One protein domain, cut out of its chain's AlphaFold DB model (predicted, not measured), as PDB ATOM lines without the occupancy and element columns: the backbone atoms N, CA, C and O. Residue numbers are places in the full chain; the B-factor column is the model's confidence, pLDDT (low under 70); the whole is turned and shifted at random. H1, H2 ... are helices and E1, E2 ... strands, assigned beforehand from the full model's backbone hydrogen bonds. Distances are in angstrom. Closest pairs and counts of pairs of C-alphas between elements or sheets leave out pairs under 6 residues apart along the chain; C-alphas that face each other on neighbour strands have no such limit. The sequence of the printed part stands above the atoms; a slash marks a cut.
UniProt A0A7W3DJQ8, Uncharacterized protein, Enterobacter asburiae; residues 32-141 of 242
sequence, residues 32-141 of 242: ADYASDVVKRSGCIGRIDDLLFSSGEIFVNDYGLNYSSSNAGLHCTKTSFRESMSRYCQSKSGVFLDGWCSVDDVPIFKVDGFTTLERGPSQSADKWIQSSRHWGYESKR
ATOM      1  N   ALA A  32      18.656 -46.568 -28.162       96.94
ATOM      2  CA  ALA A  32      17.321 -45.982 -28.227       96.94
ATOM      3  C   ALA A  32      16.742 -45.691 -26.830       96.94
ATOM      4  O   ALA A  32      16.177 -44.619 -26.604       96.94
ATOM      5  N   ASP A  33      16.941 -46.606 -25.873       95.94
ATOM      6  CA  ASP A  33      16.487 -46.421 -24.487       95.94
ATOM      7  C   ASP A  33      17.261 -45.290 -23.794       95.94
ATOM      8  O   ASP A  33      16.667 -44.454 -23.110       95.94
ATOM      9  N   TYR A  34      18.586 -45.247 -23.986       96.62
ATOM     10  CA  TYR A  34      19.419 -44.177 -23.439       96.62
ATOM     11  C   TYR A  34      19.026 -42.814 -24.011       96.62
ATOM     12  O   TYR A  34      18.826 -41.862 -23.260       96.62
ATOM     13  N   ALA A  35      18.859 -42.729 -25.331       95.62
ATOM     14  CA  ALA A  35      18.459 -41.511 -26.019       95.62
ATOM     15  C   ALA A  35      17.108 -40.980 -25.521       95.62
ATOM     16  O   ALA A  35      16.992 -39.793 -25.214       95.62
ATOM     17  N   SER A  36      16.117 -41.866 -25.378       94.31
ATOM     18  CA  SER A  36      14.802 -41.514 -24.840       94.31
ATOM     19  C   SER A  36      14.891 -40.954 -23.418       94.31
ATOM     20  O   SER A  36      14.317 -39.900 -23.138       94.31
ATOM     21  N   ASP A  37      15.652 -41.599 -22.525       92.81
ATOM     22  CA  ASP A  37      15.795 -41.120 -21.147       92.81
ATOM     23  C   ASP A  37      16.572 -39.801 -21.061       92.81
ATOM     24  O   ASP A  37      16.171 -38.918 -20.307       92.81
ATOM     25  N   VAL A  38      17.626 -39.621 -21.867       92.88
ATOM     26  CA  VAL A  38      18.370 -38.353 -21.953       92.88
ATOM     27  C   VAL A  38      17.436 -37.215 -22.348       92.88
ATOM     28  O   VAL A  38      17.402 -36.193 -21.664       92.88
ATOM     29  N   VAL A  39      16.643 -37.381 -23.408       91.38
ATOM     30  CA  VAL A  39      15.720 -36.335 -23.875       91.38
ATOM     31  C   VAL A  39      14.638 -36.039 -22.836       91.38
ATOM     32  O   VAL A  39      14.327 -34.871 -22.581       91.38
ATOM     33  N   LYS A  40      14.104 -37.081 -22.188       88.88
ATOM     34  CA  LYS A  40      13.066 -36.947 -21.163       88.88
ATOM     35  C   LYS A  40      13.575 -36.256 -19.897       88.88
ATOM     36  O   LYS A  40      12.961 -35.293 -19.446       88.88
ATOM     37  N   ARG A  41      14.692 -36.714 -19.321       87.38
ATOM     38  CA  ARG A  41      15.251 -36.155 -18.074       87.38
ATOM     39  C   ARG A  41      15.702 -34.717 -18.237       87.38
ATOM     40  O   ARG A  41      15.399 -33.885 -17.392       87.38
ATOM     41  N   SER A  42      16.313 -34.421 -19.380       86.81
ATOM     42  CA  SER A  42      16.744 -33.069 -19.718       86.81
ATOM     43  C   SER A  42      15.582 -32.107 -19.951       86.81
ATOM     44  O   SER A  42      15.819 -30.922 -20.146       86.81
ATOM     45  N   GLY A  43      14.333 -32.586 -19.993       85.44
ATOM     46  CA  GLY A  43      13.173 -31.745 -20.257       85.44
ATOM     47  C   GLY A  43      13.234 -31.076 -21.629       85.44
ATOM     48  O   GLY A  43      12.794 -29.938 -21.758       85.44
ATOM     49  N   CYS A  44      13.769 -31.755 -22.651       86.25
ATOM     50  CA  CYS A  44      13.950 -31.176 -23.990       86.25
ATOM     51  C   CYS A  44      12.638 -30.781 -24.685       86.25
ATOM     52  O   CYS A  44      12.659 -29.986 -25.621       86.25
ATOM     53  N   ILE A  45      11.516 -31.352 -24.238       80.81
ATOM     54  CA  ILE A  45      10.169 -30.993 -24.694       80.81
ATOM     55  C   ILE A  45       9.573 -29.873 -23.842       80.81
ATOM     56  O   ILE A  45       8.731 -29.151 -24.336       80.81
ATOM     57  N   GLY A  46      10.040 -29.674 -22.604       69.94
ATOM     58  CA  GLY A  46       9.413 -28.792 -21.618       69.94
ATOM     59  C   GLY A  46       8.355 -29.518 -20.773       69.94
ATOM     60  O   GLY A  46       7.672 -30.424 -21.236       69.94
ATOM     61  N   ARG A  47       8.209 -29.136 -19.494       66.44
ATOM     62  CA  ARG A  47       7.295 -29.812 -18.541       66.44
ATOM     63  C   ARG A  47       5.806 -29.648 -18.864       66.44
ATOM     64  O   ARG A  47       5.012 -30.494 -18.472       66.44
ATOM     65  N   ILE A  48       5.435 -28.535 -19.496       61.84
ATOM     66  CA  ILE A  48       4.046 -28.240 -19.884       61.84
ATOM     67  C   ILE A  48       3.712 -28.966 -21.190       61.84
ATOM     68  O   ILE A  48       2.635 -29.537 -21.324       61.84
ATOM     69  N   ASP A  49       4.668 -29.003 -22.112       59.06
ATOM     70  CA  ASP A  49       4.519 -29.605 -23.432       59.06
ATOM     71  C   ASP A  49       4.641 -31.139 -23.409       59.06
ATOM     72  O   ASP A  49       4.073 -31.784 -24.281       59.06
ATOM     73  N   ASP A  50       5.255 -31.752 -22.385       59.94
ATOM     74  CA  ASP A  50       5.258 -33.221 -22.168       59.94
ATOM     75  C   ASP A  50       3.835 -33.795 -21.944       59.94
ATOM     76  O   ASP A  50       3.614 -34.999 -22.057       59.94
ATOM     77  N   LEU A  51       2.842 -32.936 -21.658       61.84
ATOM     78  CA  LEU A  51       1.419 -33.308 -21.582       61.84
ATOM     79  C   LEU A  51       0.735 -33.385 -22.960       61.84
ATOM     80  O   LEU A  51      -0.327 -33.993 -23.072       61.84
ATOM     81  N   LEU A  52       1.312 -32.756 -23.990       59.62
ATOM     82  CA  LEU A  52       0.729 -32.637 -25.336       59.62
ATOM     83  C   LEU A  52       1.598 -33.275 -26.427       59.62
ATOM     84  O   LEU A  52       1.087 -33.661 -27.479       59.62
ATOM     85  N   PHE A  53       2.898 -33.411 -26.183       67.25
ATOM     86  CA  PHE A  53       3.890 -33.859 -27.145       67.25
ATOM     87  C   PHE A  53       4.774 -34.945 -26.538       67.25
ATOM     88  O   PHE A  53       5.282 -34.814 -25.430       67.25
ATOM     89  N   SER A  54       5.000 -36.018 -27.295       75.00
ATOM     90  CA  SER A  54       5.894 -37.092 -26.863       75.00
ATOM     91  C   SER A  54       7.358 -36.630 -26.839       75.00
ATOM     92  O   SER A  54       7.832 -35.979 -27.774       75.00
ATOM     93  N   SER A  55       8.105 -37.069 -25.818       79.75
ATOM     94  CA  SER A  55       9.578 -37.000 -25.763       79.75
ATOM     95  C   SER A  55      10.292 -37.766 -26.878       79.75
ATOM     96  O   SER A  55      11.491 -37.587 -27.081       79.75
ATOM     97  N   GLY A  56       9.563 -38.566 -27.643       88.62
ATOM     98  CA  GLY A  56      10.041 -39.292 -28.807       88.62
ATOM     99  C   GLY A  56       9.438 -40.687 -28.853       88.62
ATOM    100  O   GLY A  56       8.778 -41.134 -27.917       88.62
ATOM    101  N   GLU A  57       9.666 -41.381 -29.954       93.50
ATOM    102  CA  GLU A  57       9.159 -42.730 -30.170       93.50
ATOM    103  C   GLU A  57      10.317 -43.698 -30.380       93.50
ATOM    104  O   GLU A  57      11.283 -43.380 -31.076       93.50
ATOM    105  N   ILE A  58      10.196 -44.883 -29.779       96.12
ATOM    106  CA  ILE A  58      11.049 -46.030 -30.073       96.12
ATOM    107  C   ILE A  58      10.254 -46.977 -30.968       96.12
ATOM    108  O   ILE A  58       9.214 -47.485 -30.557       96.12
ATOM    109  N   PHE A  59      10.756 -47.240 -32.170       95.69
ATOM    110  CA  PHE A  59      10.077 -48.079 -33.156       95.69
ATOM    111  C   PHE A  59      11.076 -48.905 -33.967       95.69
ATOM    112  O   PHE A  59      12.266 -48.601 -34.028       95.69
ATOM    113  N   VAL A  60      10.596 -49.970 -34.605       95.75
ATOM    114  CA  VAL A  60      11.405 -50.823 -35.485       95.75
ATOM    115  C   VAL A  60      10.964 -50.604 -36.926       95.75
ATOM    116  O   VAL A  60       9.770 -50.601 -37.213       95.75
ATOM    117  N   ASN A  61      11.925 -50.441 -37.831       93.06
ATOM    118  CA  ASN A  61      11.697 -50.411 -39.274       93.06
ATOM    119  C   ASN A  61      12.623 -51.413 -39.984       93.06
ATOM    120  O   ASN A  61      13.339 -52.183 -39.339       93.06
ATOM    121  N   ASP A  62      12.631 -51.394 -41.316       90.38
ATOM    122  CA  ASP A  62      13.435 -52.319 -42.125       90.38
ATOM    123  C   ASP A  62      14.948 -52.216 -41.882       90.38
ATOM    124  O   ASP A  62      15.677 -53.184 -42.131       90.38
ATOM    125  N   TYR A  63      15.410 -51.069 -41.376       92.88
ATOM    126  CA  TYR A  63      16.819 -50.765 -41.140       92.88
ATOM    127  C   TYR A  63      17.280 -51.084 -39.717       92.88
ATOM    128  O   TYR A  63      18.469 -51.334 -39.519       92.88
ATOM    129  N   GLY A  64      16.370 -51.107 -38.741       95.38
ATOM    130  CA  GLY A  64      16.707 -51.447 -37.362       95.38
ATOM    131  C   GLY A  64      15.753 -50.872 -36.321       95.38
ATOM    132  O   GLY A  64      14.625 -50.466 -36.613       95.38
ATOM    133  N   LEU A  65      16.225 -50.860 -35.077       97.38
ATOM    134  CA  LEU A  65      15.574 -50.196 -33.956       97.38
ATOM    135  C   LEU A  65      15.942 -48.713 -33.977       97.38
ATOM    136  O   LEU A  65      17.116 -48.360 -34.049       97.38
ATOM    137  N   ASN A  66      14.935 -47.855 -33.906       97.38
ATOM    138  CA  ASN A  66      15.092 -46.415 -33.950       97.38
ATOM    139  C   ASN A  66      14.563 -45.794 -32.664       97.38
ATOM    140  O   ASN A  66      13.576 -46.260 -32.102       97.38
ATOM    141  N   TYR A  67      15.187 -44.693 -32.268       97.12
ATOM    142  CA  TYR A  67      14.553 -43.669 -31.443       97.12
ATOM    143  C   TYR A  67      14.500 -42.385 -32.260       97.12
ATOM    144  O   TYR A  67      15.497 -42.062 -32.901       97.12
ATOM    145  N   SER A  68      13.389 -41.652 -32.227       95.94
ATOM    146  CA  SER A  68      13.254 -40.359 -32.905       95.94
ATOM    147  C   SER A  68      12.467 -39.371 -32.056       95.94
ATOM    148  O   SER A  68      11.425 -39.718 -31.501       95.94
ATOM    149  N   SER A  69      12.931 -38.123 -31.997       93.12
ATOM    150  CA  SER A  69      12.199 -37.019 -31.377       93.12
ATOM    151  C   SER A  69      12.235 -35.772 -32.253       93.12
ATOM    152  O   SER A  69      13.272 -35.125 -32.403       93.12
ATOM    153  N   SER A  70      11.085 -35.411 -32.826       87.56
ATOM    154  CA  SER A  70      10.935 -34.198 -33.641       87.56
ATOM    155  C   SER A  70      10.968 -32.918 -32.805       87.56
ATOM    156  O   SER A  70      11.383 -31.871 -33.294       87.56
ATOM    157  N   ASN A  71      10.561 -33.012 -31.540       85.25
ATOM    158  CA  ASN A  71      10.327 -31.865 -30.668       85.25
ATOM    159  C   ASN A  71      11.471 -31.626 -29.671       85.25
ATOM    160  O   ASN A  71      11.520 -30.575 -29.045       85.25
ATOM    161  N   ALA A  72      12.438 -32.543 -29.554       85.94
ATOM    162  CA  ALA A  72      13.586 -32.368 -28.659       85.94
ATOM    163  C   ALA A  72      14.427 -31.113 -28.967       85.94
ATOM    164  O   ALA A  72      15.097 -30.581 -28.085       85.94
ATOM    165  N   GLY A  73      14.369 -30.609 -30.205       82.19
ATOM    166  CA  GLY A  73      15.033 -29.366 -30.600       82.19
ATOM    167  C   GLY A  73      14.409 -28.086 -30.036       82.19
ATOM    168  O   GLY A  73      14.998 -27.026 -30.225       82.19
ATOM    169  N   LEU A  74      13.250 -28.160 -29.366       83.44
ATOM    170  CA  LEU A  74      12.606 -26.998 -28.742       83.44
ATOM    171  C   LEU A  74      13.454 -26.434 -27.599       83.44
ATOM    172  O   LEU A  74      13.627 -25.221 -27.505       83.44
ATOM    173  N   HIS A  75      14.018 -27.317 -26.770       85.00
ATOM    174  CA  HIS A  75      14.811 -26.914 -25.609       85.00
ATOM    175  C   HIS A  75      16.183 -27.577 -25.515       85.00
ATOM    176  O   HIS A  75      16.964 -27.182 -24.663       85.00
ATOM    177  N   CYS A  76      16.535 -28.530 -26.379       89.69
ATOM    178  CA  CYS A  76      17.870 -29.130 -26.374       89.69
ATOM    179  C   CYS A  76      18.636 -28.886 -27.672       89.69
ATOM    180  O   CYS A  76      18.068 -28.772 -28.759       89.69
ATOM    181  N   THR A  77      19.968 -28.858 -27.578       90.69
ATOM    182  CA  THR A  77      20.840 -28.801 -28.761       90.69
ATOM    183  C   THR A  77      21.172 -30.198 -29.288       90.69
ATOM    184  O   THR A  77      21.477 -31.114 -28.521       90.69
ATOM    185  N   LYS A  78      21.215 -30.350 -30.619       93.25
ATOM    186  CA  LYS A  78      21.695 -31.583 -31.276       93.25
ATOM    187  C   LYS A  78      23.134 -31.924 -30.868       93.25
ATOM    188  O   LYS A  78      23.468 -33.096 -30.733       93.25
ATOM    189  N   THR A  79      23.973 -30.907 -30.655       93.50
ATOM    190  CA  THR A  79      25.368 -31.071 -30.222       93.50
ATOM    191  C   THR A  79      25.450 -31.746 -28.858       93.50
ATOM    192  O   THR A  79      26.113 -32.771 -28.736       93.50
ATOM    193  N   SER A  80      24.717 -31.244 -27.860       93.12
ATOM    194  CA  SER A  80      24.738 -31.837 -26.518       93.12
ATOM    195  C   SER A  80      24.176 -33.264 -26.508       93.12
ATOM    196  O   SER A  80      24.739 -34.146 -25.861       93.12
ATOM    197  N   PHE A  81      23.121 -33.534 -27.285       95.38
ATOM    198  CA  PHE A  81      22.601 -34.891 -27.459       95.38
ATOM    199  C   PHE A  81      23.643 -35.825 -28.084       95.38
ATOM    200  O   PHE A  81      23.898 -36.909 -27.560       95.38
ATOM    201  N   ARG A  82      24.316 -35.383 -29.152       96.12
ATOM    202  CA  ARG A  82      25.410 -36.125 -29.791       96.12
ATOM    203  C   ARG A  82      26.556 -36.407 -28.817       96.12
ATOM    204  O   ARG A  82      27.095 -37.510 -28.828       96.12
ATOM    205  N   GLU A  83      26.916 -35.454 -27.961       95.44
ATOM    206  CA  GLU A  83      27.929 -35.649 -26.918       95.44
ATOM    207  C   GLU A  83      27.502 -36.690 -25.877       95.44
ATOM    208  O   GLU A  83      28.305 -37.549 -25.511       95.44
ATOM    209  N   SER A  84      26.239 -36.677 -25.438       95.94
ATOM    210  CA  SER A  84      25.705 -37.735 -24.569       95.94
ATOM    211  C   SER A  84      25.768 -39.102 -25.242       95.94
ATOM    212  O   SER A  84      26.248 -40.061 -24.638       95.94
ATOM    213  N   MET A  85      25.380 -39.204 -26.514       97.62
ATOM    214  CA  MET A  85      25.485 -40.465 -27.252       97.62
ATOM    215  C   MET A  85      26.941 -40.916 -27.454       97.62
ATOM    216  O   MET A  85      27.223 -42.112 -27.415       97.62
ATOM    217  N   SER A  86      27.883 -39.981 -27.602       97.06
ATOM    218  CA  SER A  86      29.322 -40.276 -27.628       97.06
ATOM    219  C   SER A  86      29.799 -40.871 -26.298       97.06
ATOM    220  O   SER A  86      30.467 -41.906 -26.290       97.06
ATOM    221  N   ARG A  87      29.374 -40.307 -25.155       96.19
ATOM    222  CA  ARG A  87      29.643 -40.889 -23.825       96.19
ATOM    223  C   ARG A  87      29.039 -42.286 -23.678       96.19
ATOM    224  O   ARG A  87      29.682 -43.180 -23.129       96.19
ATOM    225  N   TYR A  88      27.833 -42.504 -24.201       97.12
ATOM    226  CA  TYR A  88      27.239 -43.839 -24.243       97.12
ATOM    227  C   TYR A  88      28.069 -44.818 -25.073       97.12
ATOM    228  O   TYR A  88      28.354 -45.914 -24.593       97.12
ATOM    229  N   CYS A  89      28.552 -44.407 -26.246       97.50
ATOM    230  CA  CYS A  89      29.457 -45.216 -27.058       97.50
ATOM    231  C   CYS A  89      30.728 -45.608 -26.288       97.50
ATOM    232  O   CYS A  89      31.082 -46.784 -26.228       97.50
ATOM    233  N   GLN A  90      31.358 -44.643 -25.611       96.56
ATOM    234  CA  GLN A  90      32.547 -44.887 -24.786       96.56
ATOM    235  C   GLN A  90      32.270 -45.876 -23.647       96.56
ATOM    236  O   GLN A  90      33.093 -46.745 -23.375       96.56
ATOM    237  N   SER A  91      31.085 -45.819 -23.026       96.25
ATOM    238  CA  SER A  91      30.676 -46.791 -21.997       96.25
ATOM    239  C   SER A  91      30.545 -48.225 -22.531       96.25
ATOM    240  O   SER A  91      30.587 -49.182 -21.759       96.25
ATOM    241  N   LYS A  92      30.407 -48.385 -23.853       96.00
ATOM    242  CA  LYS A  92      30.410 -49.674 -24.556       96.00
ATOM    243  C   LYS A  92      31.783 -50.027 -25.133       96.00
ATOM    244  O   LYS A  92      31.871 -50.929 -25.954       96.00
ATOM    245  N   SER A  93      32.845 -49.340 -24.696       96.31
ATOM    246  CA  SER A  93      34.207 -49.454 -25.244       96.31
ATOM    247  C   SER A  93      34.299 -49.126 -26.740       96.31
ATOM    248  O   SER A  93      35.227 -49.561 -27.417       96.31
ATOM    249  N   GLY A  94      33.328 -48.375 -27.264       96.00
ATOM    250  CA  GLY A  94      33.270 -47.993 -28.665       96.00
ATOM    251  C   GLY A  94      33.944 -46.658 -28.959       96.00
ATOM    252  O   GLY A  94      34.163 -45.819 -28.081       96.00
ATOM    253  N   VAL A  95      34.227 -46.450 -30.240       95.94
ATOM    254  CA  VAL A  95      34.702 -45.190 -30.809       95.94
ATOM    255  C   VAL A  95      33.531 -44.505 -31.501       95.94
ATOM    256  O   VAL A  95      32.854 -45.111 -32.329       95.94
ATOM    257  N   PHE A  96      33.301 -43.235 -31.164       96.00
ATOM    258  CA  PHE A  96      32.253 -42.426 -31.778       96.00
ATOM    259  C   PHE A  96      32.846 -41.466 -32.815       96.00
ATOM    260  O   PHE A  96      33.533 -40.510 -32.449       96.00
ATOM    261  N   LEU A  97      32.581 -41.702 -34.100       93.44
ATOM    262  CA  LEU A  97      33.092 -40.906 -35.219       93.44
ATOM    263  C   LEU A  97      31.984 -40.685 -36.251       93.44
ATOM    264  O   LEU A  97      31.234 -41.604 -36.555       93.44
ATOM    265  N   ASP A  98      31.835 -39.456 -36.753       90.69
ATOM    266  CA  ASP A  98      30.873 -39.105 -37.814       90.69
ATOM    267  C   ASP A  98      29.426 -39.573 -37.577       90.69
ATOM    268  O   ASP A  98      28.649 -39.801 -38.494       90.69
ATOM    269  N   GLY A  99      29.024 -39.639 -36.303       94.75
ATOM    270  CA  GLY A  99      27.673 -40.044 -35.903       94.75
ATOM    271  C   GLY A  99      27.514 -41.544 -35.725       94.75
ATOM    272  O   GLY A  99      26.435 -41.980 -35.351       94.75
ATOM    273  N   TRP A 100      28.568 -42.322 -35.924       97.06
ATOM    274  CA  TRP A 100      28.584 -43.755 -35.708       97.06
ATOM    275  C   TRP A 100      29.340 -44.111 -34.442       97.06
ATOM    276  O   TRP A 100      30.434 -43.612 -34.203       97.06
ATOM    277  N   CYS A 101      28.765 -45.013 -33.657       97.38
ATOM    278  CA  CYS A 101      29.489 -45.762 -32.647       97.38
ATOM    279  C   CYS A 101      29.903 -47.114 -33.218       97.38
ATOM    280  O   CYS A 101      29.043 -47.843 -33.721       97.38
ATOM    281  N   SER A 102      31.176 -47.479 -33.092       96.44
ATOM    282  CA  SER A 102      31.665 -48.807 -33.462       96.44
ATOM    283  C   SER A 102      32.623 -49.392 -32.430       96.44
ATOM    284  O   SER A 102      33.340 -48.668 -31.741       96.44
ATOM    285  N   VAL A 103      32.635 -50.720 -32.327       95.50
ATOM    286  CA  VAL A 103      33.612 -51.501 -31.552       95.50
ATOM    287  C   VAL A 103      34.302 -52.433 -32.528       95.50
ATOM    288  O   VAL A 103      33.624 -53.112 -33.292       95.50
ATOM    289  N   ASP A 104      35.635 -52.419 -32.547       92.56
ATOM    290  CA  ASP A 104      36.444 -53.234 -33.464       92.56
ATOM    291  C   ASP A 104      35.979 -53.147 -34.929       92.56
ATOM    292  O   ASP A 104      35.897 -54.141 -35.644       92.56
ATOM    293  N   ASP A 105      35.657 -51.925 -35.371       90.69
ATOM    294  CA  ASP A 105      35.188 -51.617 -36.731       90.69
ATOM    295  C   ASP A 105      33.804 -52.204 -37.092       90.69
ATOM    296  O   ASP A 105      33.370 -52.133 -38.244       90.69
ATOM    297  N   VAL A 106      33.062 -52.706 -36.100       93.88
ATOM    298  CA  VAL A 106      31.667 -53.146 -36.227       93.88
ATOM    299  C   VAL A 106      30.730 -52.050 -35.705       93.88
ATOM    300  O   VAL A 106      30.846 -51.652 -34.541       93.88
ATOM    301  N   PRO A 107      29.780 -51.548 -36.517       96.25
ATOM    302  CA  PRO A 107      28.860 -50.501 -36.092       96.25
ATOM    303  C   PRO A 107      27.888 -51.038 -35.042       96.25
ATOM    304  O   PRO A 107      27.321 -52.119 -35.203       96.25
ATOM    305  N   ILE A 108      27.650 -50.261 -33.988       96.00
ATOM    306  CA  ILE A 108      26.678 -50.576 -32.930       96.00
ATOM    307  C   ILE A 108      25.427 -49.714 -33.089       96.00
ATOM    308  O   ILE A 108      24.318 -50.242 -33.075       96.00
ATOM    309  N   PHE A 109      25.595 -48.404 -33.284       97.81
ATOM    310  CA  PHE A 109      24.483 -47.488 -33.536       97.81
ATOM    311  C   PHE A 109      24.927 -46.229 -34.293       97.81
ATOM    312  O   PHE A 109      26.093 -45.836 -34.238       97.81
ATOM    313  N   LYS A 110      23.973 -45.579 -34.964       97.75
ATOM    314  CA  LYS A 110      24.075 -44.250 -35.582       97.75
ATOM    315  C   LYS A 110      23.320 -43.226 -34.748       97.75
ATOM    316  O   LYS A 110      22.302 -43.547 -34.139       97.75
ATOM    317  N   VAL A 111      23.774 -41.983 -34.799       97.62
ATOM    318  CA  VAL A 111      23.115 -40.792 -34.269       97.62
ATOM    319  C   VAL A 111      23.022 -39.753 -35.372       97.62
ATOM    320  O   VAL A 111      24.019 -39.448 -36.029       97.62
ATOM    321  N   ASP A 112      21.838 -39.178 -35.544       95.69
ATOM    322  CA  ASP A 112      21.592 -38.103 -36.502       95.69
ATOM    323  C   ASP A 112      20.491 -37.174 -35.991       95.69
ATOM    324  O   ASP A 112      19.345 -37.580 -35.812       95.69
ATOM    325  N   GLY A 113      20.843 -35.929 -35.674       93.88
ATOM    326  CA  GLY A 113      19.948 -35.046 -34.928       93.88
ATOM    327  C   GLY A 113      19.559 -35.646 -33.573       93.88
ATOM    328  O   GLY A 113      20.437 -36.000 -32.795       93.88
ATOM    329  N   PHE A 114      18.255 -35.750 -33.307       94.94
ATOM    330  CA  PHE A 114      17.689 -36.405 -32.117       94.94
ATOM    331  C   PHE A 114      17.197 -37.824 -32.417       94.94
ATOM    332  O   PHE A 114      16.253 -38.316 -31.800       94.94
ATOM    333  N   THR A 115      17.833 -38.466 -33.392       96.62
ATOM    334  CA  THR A 115      17.498 -39.813 -33.832       96.62
ATOM    335  C   THR A 115      18.661 -40.746 -33.544       96.62
ATOM    336  O   THR A 115      19.827 -40.369 -33.700       96.62
ATOM    337  N   THR A 116      18.346 -41.977 -33.155       97.81
ATOM    338  CA  THR A 116      19.308 -43.080 -33.133       97.81
ATOM    339  C   THR A 116      18.814 -44.223 -34.001       97.81
ATOM    340  O   THR A 116      17.607 -44.397 -34.154       97.81
ATOM    341  N   LEU A 117      19.748 -44.986 -34.560       97.81
ATOM    342  CA  LEU A 117      19.478 -46.216 -35.297       97.81
ATOM    343  C   LEU A 117      20.459 -47.284 -34.822       97.81
ATOM    344  O   LEU A 117      21.666 -47.085 -34.909       97.81
ATOM    345  N   GLU A 118      19.960 -48.416 -34.352       97.69
ATOM    346  CA  GLU A 118      20.768 -49.555 -33.919       97.69
ATOM    347  C   GLU A 118      20.171 -50.872 -34.415       97.69
ATOM    348  O   GLU A 118      19.056 -50.919 -34.947       97.69
ATOM    349  N   ARG A 119      20.918 -51.964 -34.244       97.00
ATOM    350  CA  ARG A 119      20.470 -53.289 -34.668       97.00
ATOM    351  C   ARG A 119      19.126 -53.646 -34.023       97.00
ATOM    352  O   ARG A 119      18.984 -53.653 -32.802       97.00
ATOM    353  N   GLY A 120      18.154 -54.006 -34.858       94.06
ATOM    354  CA  GLY A 120      16.854 -54.484 -34.390       94.06
ATOM    355  C   GLY A 120      16.965 -55.827 -33.649       94.06
ATOM    356  O   GLY A 120      17.808 -56.652 -34.006       94.06
ATOM    357  N   PRO A 121      16.090 -56.111 -32.665       90.50
ATOM    358  CA  PRO A 121      16.168 -57.334 -31.856       90.50
ATOM    359  C   PRO A 121      16.015 -58.625 -32.679       90.50
ATOM    360  O   PRO A 121      16.605 -59.646 -32.340       90.50
ATOM    361  N   SER A 122      15.254 -58.583 -33.775       90.06
ATOM    362  CA  SER A 122      15.054 -59.701 -34.708       90.06
ATOM    363  C   SER A 122      15.969 -59.653 -35.940       90.06
ATOM    364  O   SER A 122      15.887 -60.520 -36.808       90.06
ATOM    365  N   GLN A 123      16.835 -58.642 -36.053       92.88
ATOM    366  CA  GLN A 123      17.705 -58.449 -37.211       92.88
ATOM    367  C   GLN A 123      18.962 -59.316 -37.076       92.88
ATOM    368  O   GLN A 123      19.596 -59.350 -36.016       92.88
ATOM    369  N   SER A 124      19.366 -60.005 -38.146       94.50
ATOM    370  CA  SER A 124      20.658 -60.701 -38.186       94.50
ATOM    371  C   SER A 124      21.821 -59.702 -38.193       94.50
ATOM    372  O   SER A 124      21.649 -58.533 -38.546       94.50
ATOM    373  N   ALA A 125      23.017 -60.159 -37.811       93.31
ATOM    374  CA  ALA A 125      24.219 -59.328 -37.873       93.31
ATOM    375  C   ALA A 125      24.494 -58.853 -39.310       93.31
ATOM    376  O   ALA A 125      24.705 -57.664 -39.526       93.31
ATOM    377  N   ASP A 126      24.371 -59.738 -40.302       93.69
ATOM    378  CA  ASP A 126      24.602 -59.387 -41.710       93.69
ATOM    379  C   ASP A 126      23.612 -58.343 -42.225       93.69
ATOM    380  O   ASP A 126      24.007 -57.386 -42.894       93.69
ATOM    381  N   LYS A 127      22.322 -58.481 -41.880       94.69
ATOM    382  CA  LYS A 127      21.310 -57.487 -42.258       94.69
ATOM    383  C   LYS A 127      21.612 -56.136 -41.607       94.69
ATOM    384  O   LYS A 127      21.429 -55.113 -42.254       94.69
ATOM    385  N   TRP A 128      22.114 -56.124 -40.371       95.75
ATOM    386  CA  TRP A 128      22.541 -54.891 -39.712       95.75
ATOM    387  C   TRP A 128      23.734 -54.230 -40.414       95.75
ATOM    388  O   TRP A 128      23.673 -53.035 -40.679       95.75
ATOM    389  N   ILE A 129      24.761 -54.992 -40.803       94.50
ATOM    390  CA  ILE A 129      25.905 -54.456 -41.566       94.50
ATOM    391  C   ILE A 129      25.461 -53.871 -42.916       94.50
ATOM    392  O   ILE A 129      25.956 -52.833 -43.357       94.50
ATOM    393  N   GLN A 130      24.507 -54.512 -43.592       93.69
ATOM    394  CA  GLN A 130      23.940 -53.970 -44.830       93.69
ATOM    395  C   GLN A 130      23.184 -52.659 -44.577       93.69
ATOM    396  O   GLN A 130      23.379 -51.685 -45.304       93.69
ATOM    397  N   SER A 131      22.363 -52.605 -43.525       95.38
ATOM    398  CA  SER A 131      21.656 -51.384 -43.132       95.38
ATOM    399  C   SER A 131      22.621 -50.267 -42.733       95.38
ATOM    400  O   SER A 131      22.429 -49.130 -43.154       95.38
ATOM    401  N   SER A 132      23.687 -50.562 -41.988       95.81
ATOM    402  CA  SER A 132      24.656 -49.544 -41.580       95.81
ATOM    403  C   SER A 132      25.377 -48.937 -42.782       95.81
ATOM    404  O   SER A 132      25.496 -47.717 -42.864       95.81
ATOM    405  N   ARG A 133      25.775 -49.763 -43.760       93.69
ATOM    406  CA  ARG A 133      26.363 -49.298 -45.028       93.69
ATOM    407  C   ARG A 133      25.400 -48.430 -45.832       93.69
ATOM    408  O   ARG A 133      25.808 -47.389 -46.336       93.69
ATOM    409  N   HIS A 134      24.122 -48.812 -45.912       94.12
ATOM    410  CA  HIS A 134      23.091 -47.989 -46.557       94.12
ATOM    411  C   HIS A 134      22.998 -46.585 -45.937       94.12
ATOM    412  O   HIS A 134      22.798 -45.604 -46.647       94.12
ATOM    413  N   TRP A 135      23.211 -46.485 -44.623       92.69
ATOM    414  CA  TRP A 135      23.210 -45.228 -43.872       92.69
ATOM    415  C   TRP A 135      24.581 -44.534 -43.784       92.69
ATOM    416  O   TRP A 135      24.735 -43.586 -43.009       92.69
ATOM    417  N   GLY A 136      25.561 -44.978 -44.576       92.31
ATOM    418  CA  GLY A 136      26.866 -44.330 -44.708       92.31
ATOM    419  C   GLY A 136      27.920 -44.768 -43.694       92.31
ATOM    420  O   GLY A 136      28.904 -44.057 -43.516       92.31
ATOM    421  N   TYR A 137      27.743 -45.901 -43.005       94.12
ATOM    422  CA  TYR A 137      28.847 -46.495 -42.249       94.12
ATOM    423  C   TYR A 137      29.894 -47.056 -43.211       94.12
ATOM    424  O   TYR A 137      29.581 -47.919 -44.033       94.12
ATOM    425  N   GLU A 138      31.138 -46.615 -43.052       89.31
ATOM    426  CA  GLU A 138      32.293 -47.163 -43.756       89.31
ATOM    427  C   GLU A 138      33.319 -47.635 -42.737       89.31
ATOM    428  O   GLU A 138      33.783 -46.853 -41.904       89.31
ATOM    429  N   SER A 139      33.677 -48.913 -42.825       86.06
ATOM    430  CA  SER A 139      34.732 -49.501 -42.004       86.06
ATOM    431  C   SER A 139      36.083 -48.847 -42.303       86.06
ATOM    432  O   SER A 139      36.335 -48.389 -43.423       86.06
ATOM    433  N   LYS A 140      37.002 -48.846 -41.335       85.69
ATOM    434  CA  LYS A 140      38.371 -48.337 -41.533       85.69
ATOM    435  C   LYS A 140      39.055 -49.008 -42.721       85.69
ATOM    436  O   LYS A 140      39.773 -48.354 -43.473       85.69
ATOM    437  N   ARG A 141      38.801 -50.304 -42.920       82.19
ATOM    438  CA  ARG A 141      39.322 -51.056 -44.066       82.19
ATOM    439  C   ARG A 141      38.782 -50.532 -45.398       82.19
ATOM    440  O   ARG A 141      39.556 -50.373 -46.334       82.19
TER     441      ARG A 141
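What this domain is: This is residues 32 to 141 of the 242 residues of an uncharacterized protein of Enterobacter asburiae (UniProt A0A7W3DJQ8). A twisted sheet of six strands makes the middle of three layers, with H1 and H2 on one face and H3 on the other. The loop of residues 42 to 56 reaches to one end of the long axis, and the last residues, to Arg 141, reach to the other. The printed part has 110 residues with three named helices and six named strands, in the order H1 E1 E2 H2 E3 E4 E5 E6 H3; the sheet is antiparallel, E1 - E2 - E6 - E5 - E4 - E3, and the class is mixed. It is compact, with a radius of gyration of the C-alphas of 14.1 A, and spans 47 by 25 by 20 A.

Where its parts are: Find C-alpha 32 at (17.321, -45.982, -28.227); from there H1 runs 14.3 A to residue 41. Next come E1, residues 57 to 61, and E2, 64 to 68. H2, residues 78 to 91, is 20.0 A long. Then read E3, 95 to 97, E4, 100 to 103, E5, 106 to 112 and 18.1 A long, and E6, 115 to 118. H3, residues 125 to 134, ends at C-alpha 134, (23.091, -47.989, -46.557).

How they stand to each other: E3 E4 E5 E6 form a meander, each strand the antiparallel neighbour of the one before: look at N 97 and O 100, 2.9 A, N 108 and O 101, 2.8 A, and N 110 and O 117, 2.8 A. E2 and E6 are antiparallel neighbours, with N 65 and O 118 within hydrogen-bond range at 2.8 A, and the hairpin E1 and E2 has N 66 and O 59 within range at 2.8 A. H1 and H2 touch at Ala 35 and Met 85, their closest C-alphas, 7.2 A. H3's height over the sheet is 6.9 A. Every O i to N i+4 pair is within hydrogen-bond range in H1, H2 and H3.

The domain as a whole: C-alphas 48 and 141 are farthest apart, 48.5 A. The printed part has no cut; H1 to E1 is the long link. Residues 46 to 53 are under 70 in pLDDT.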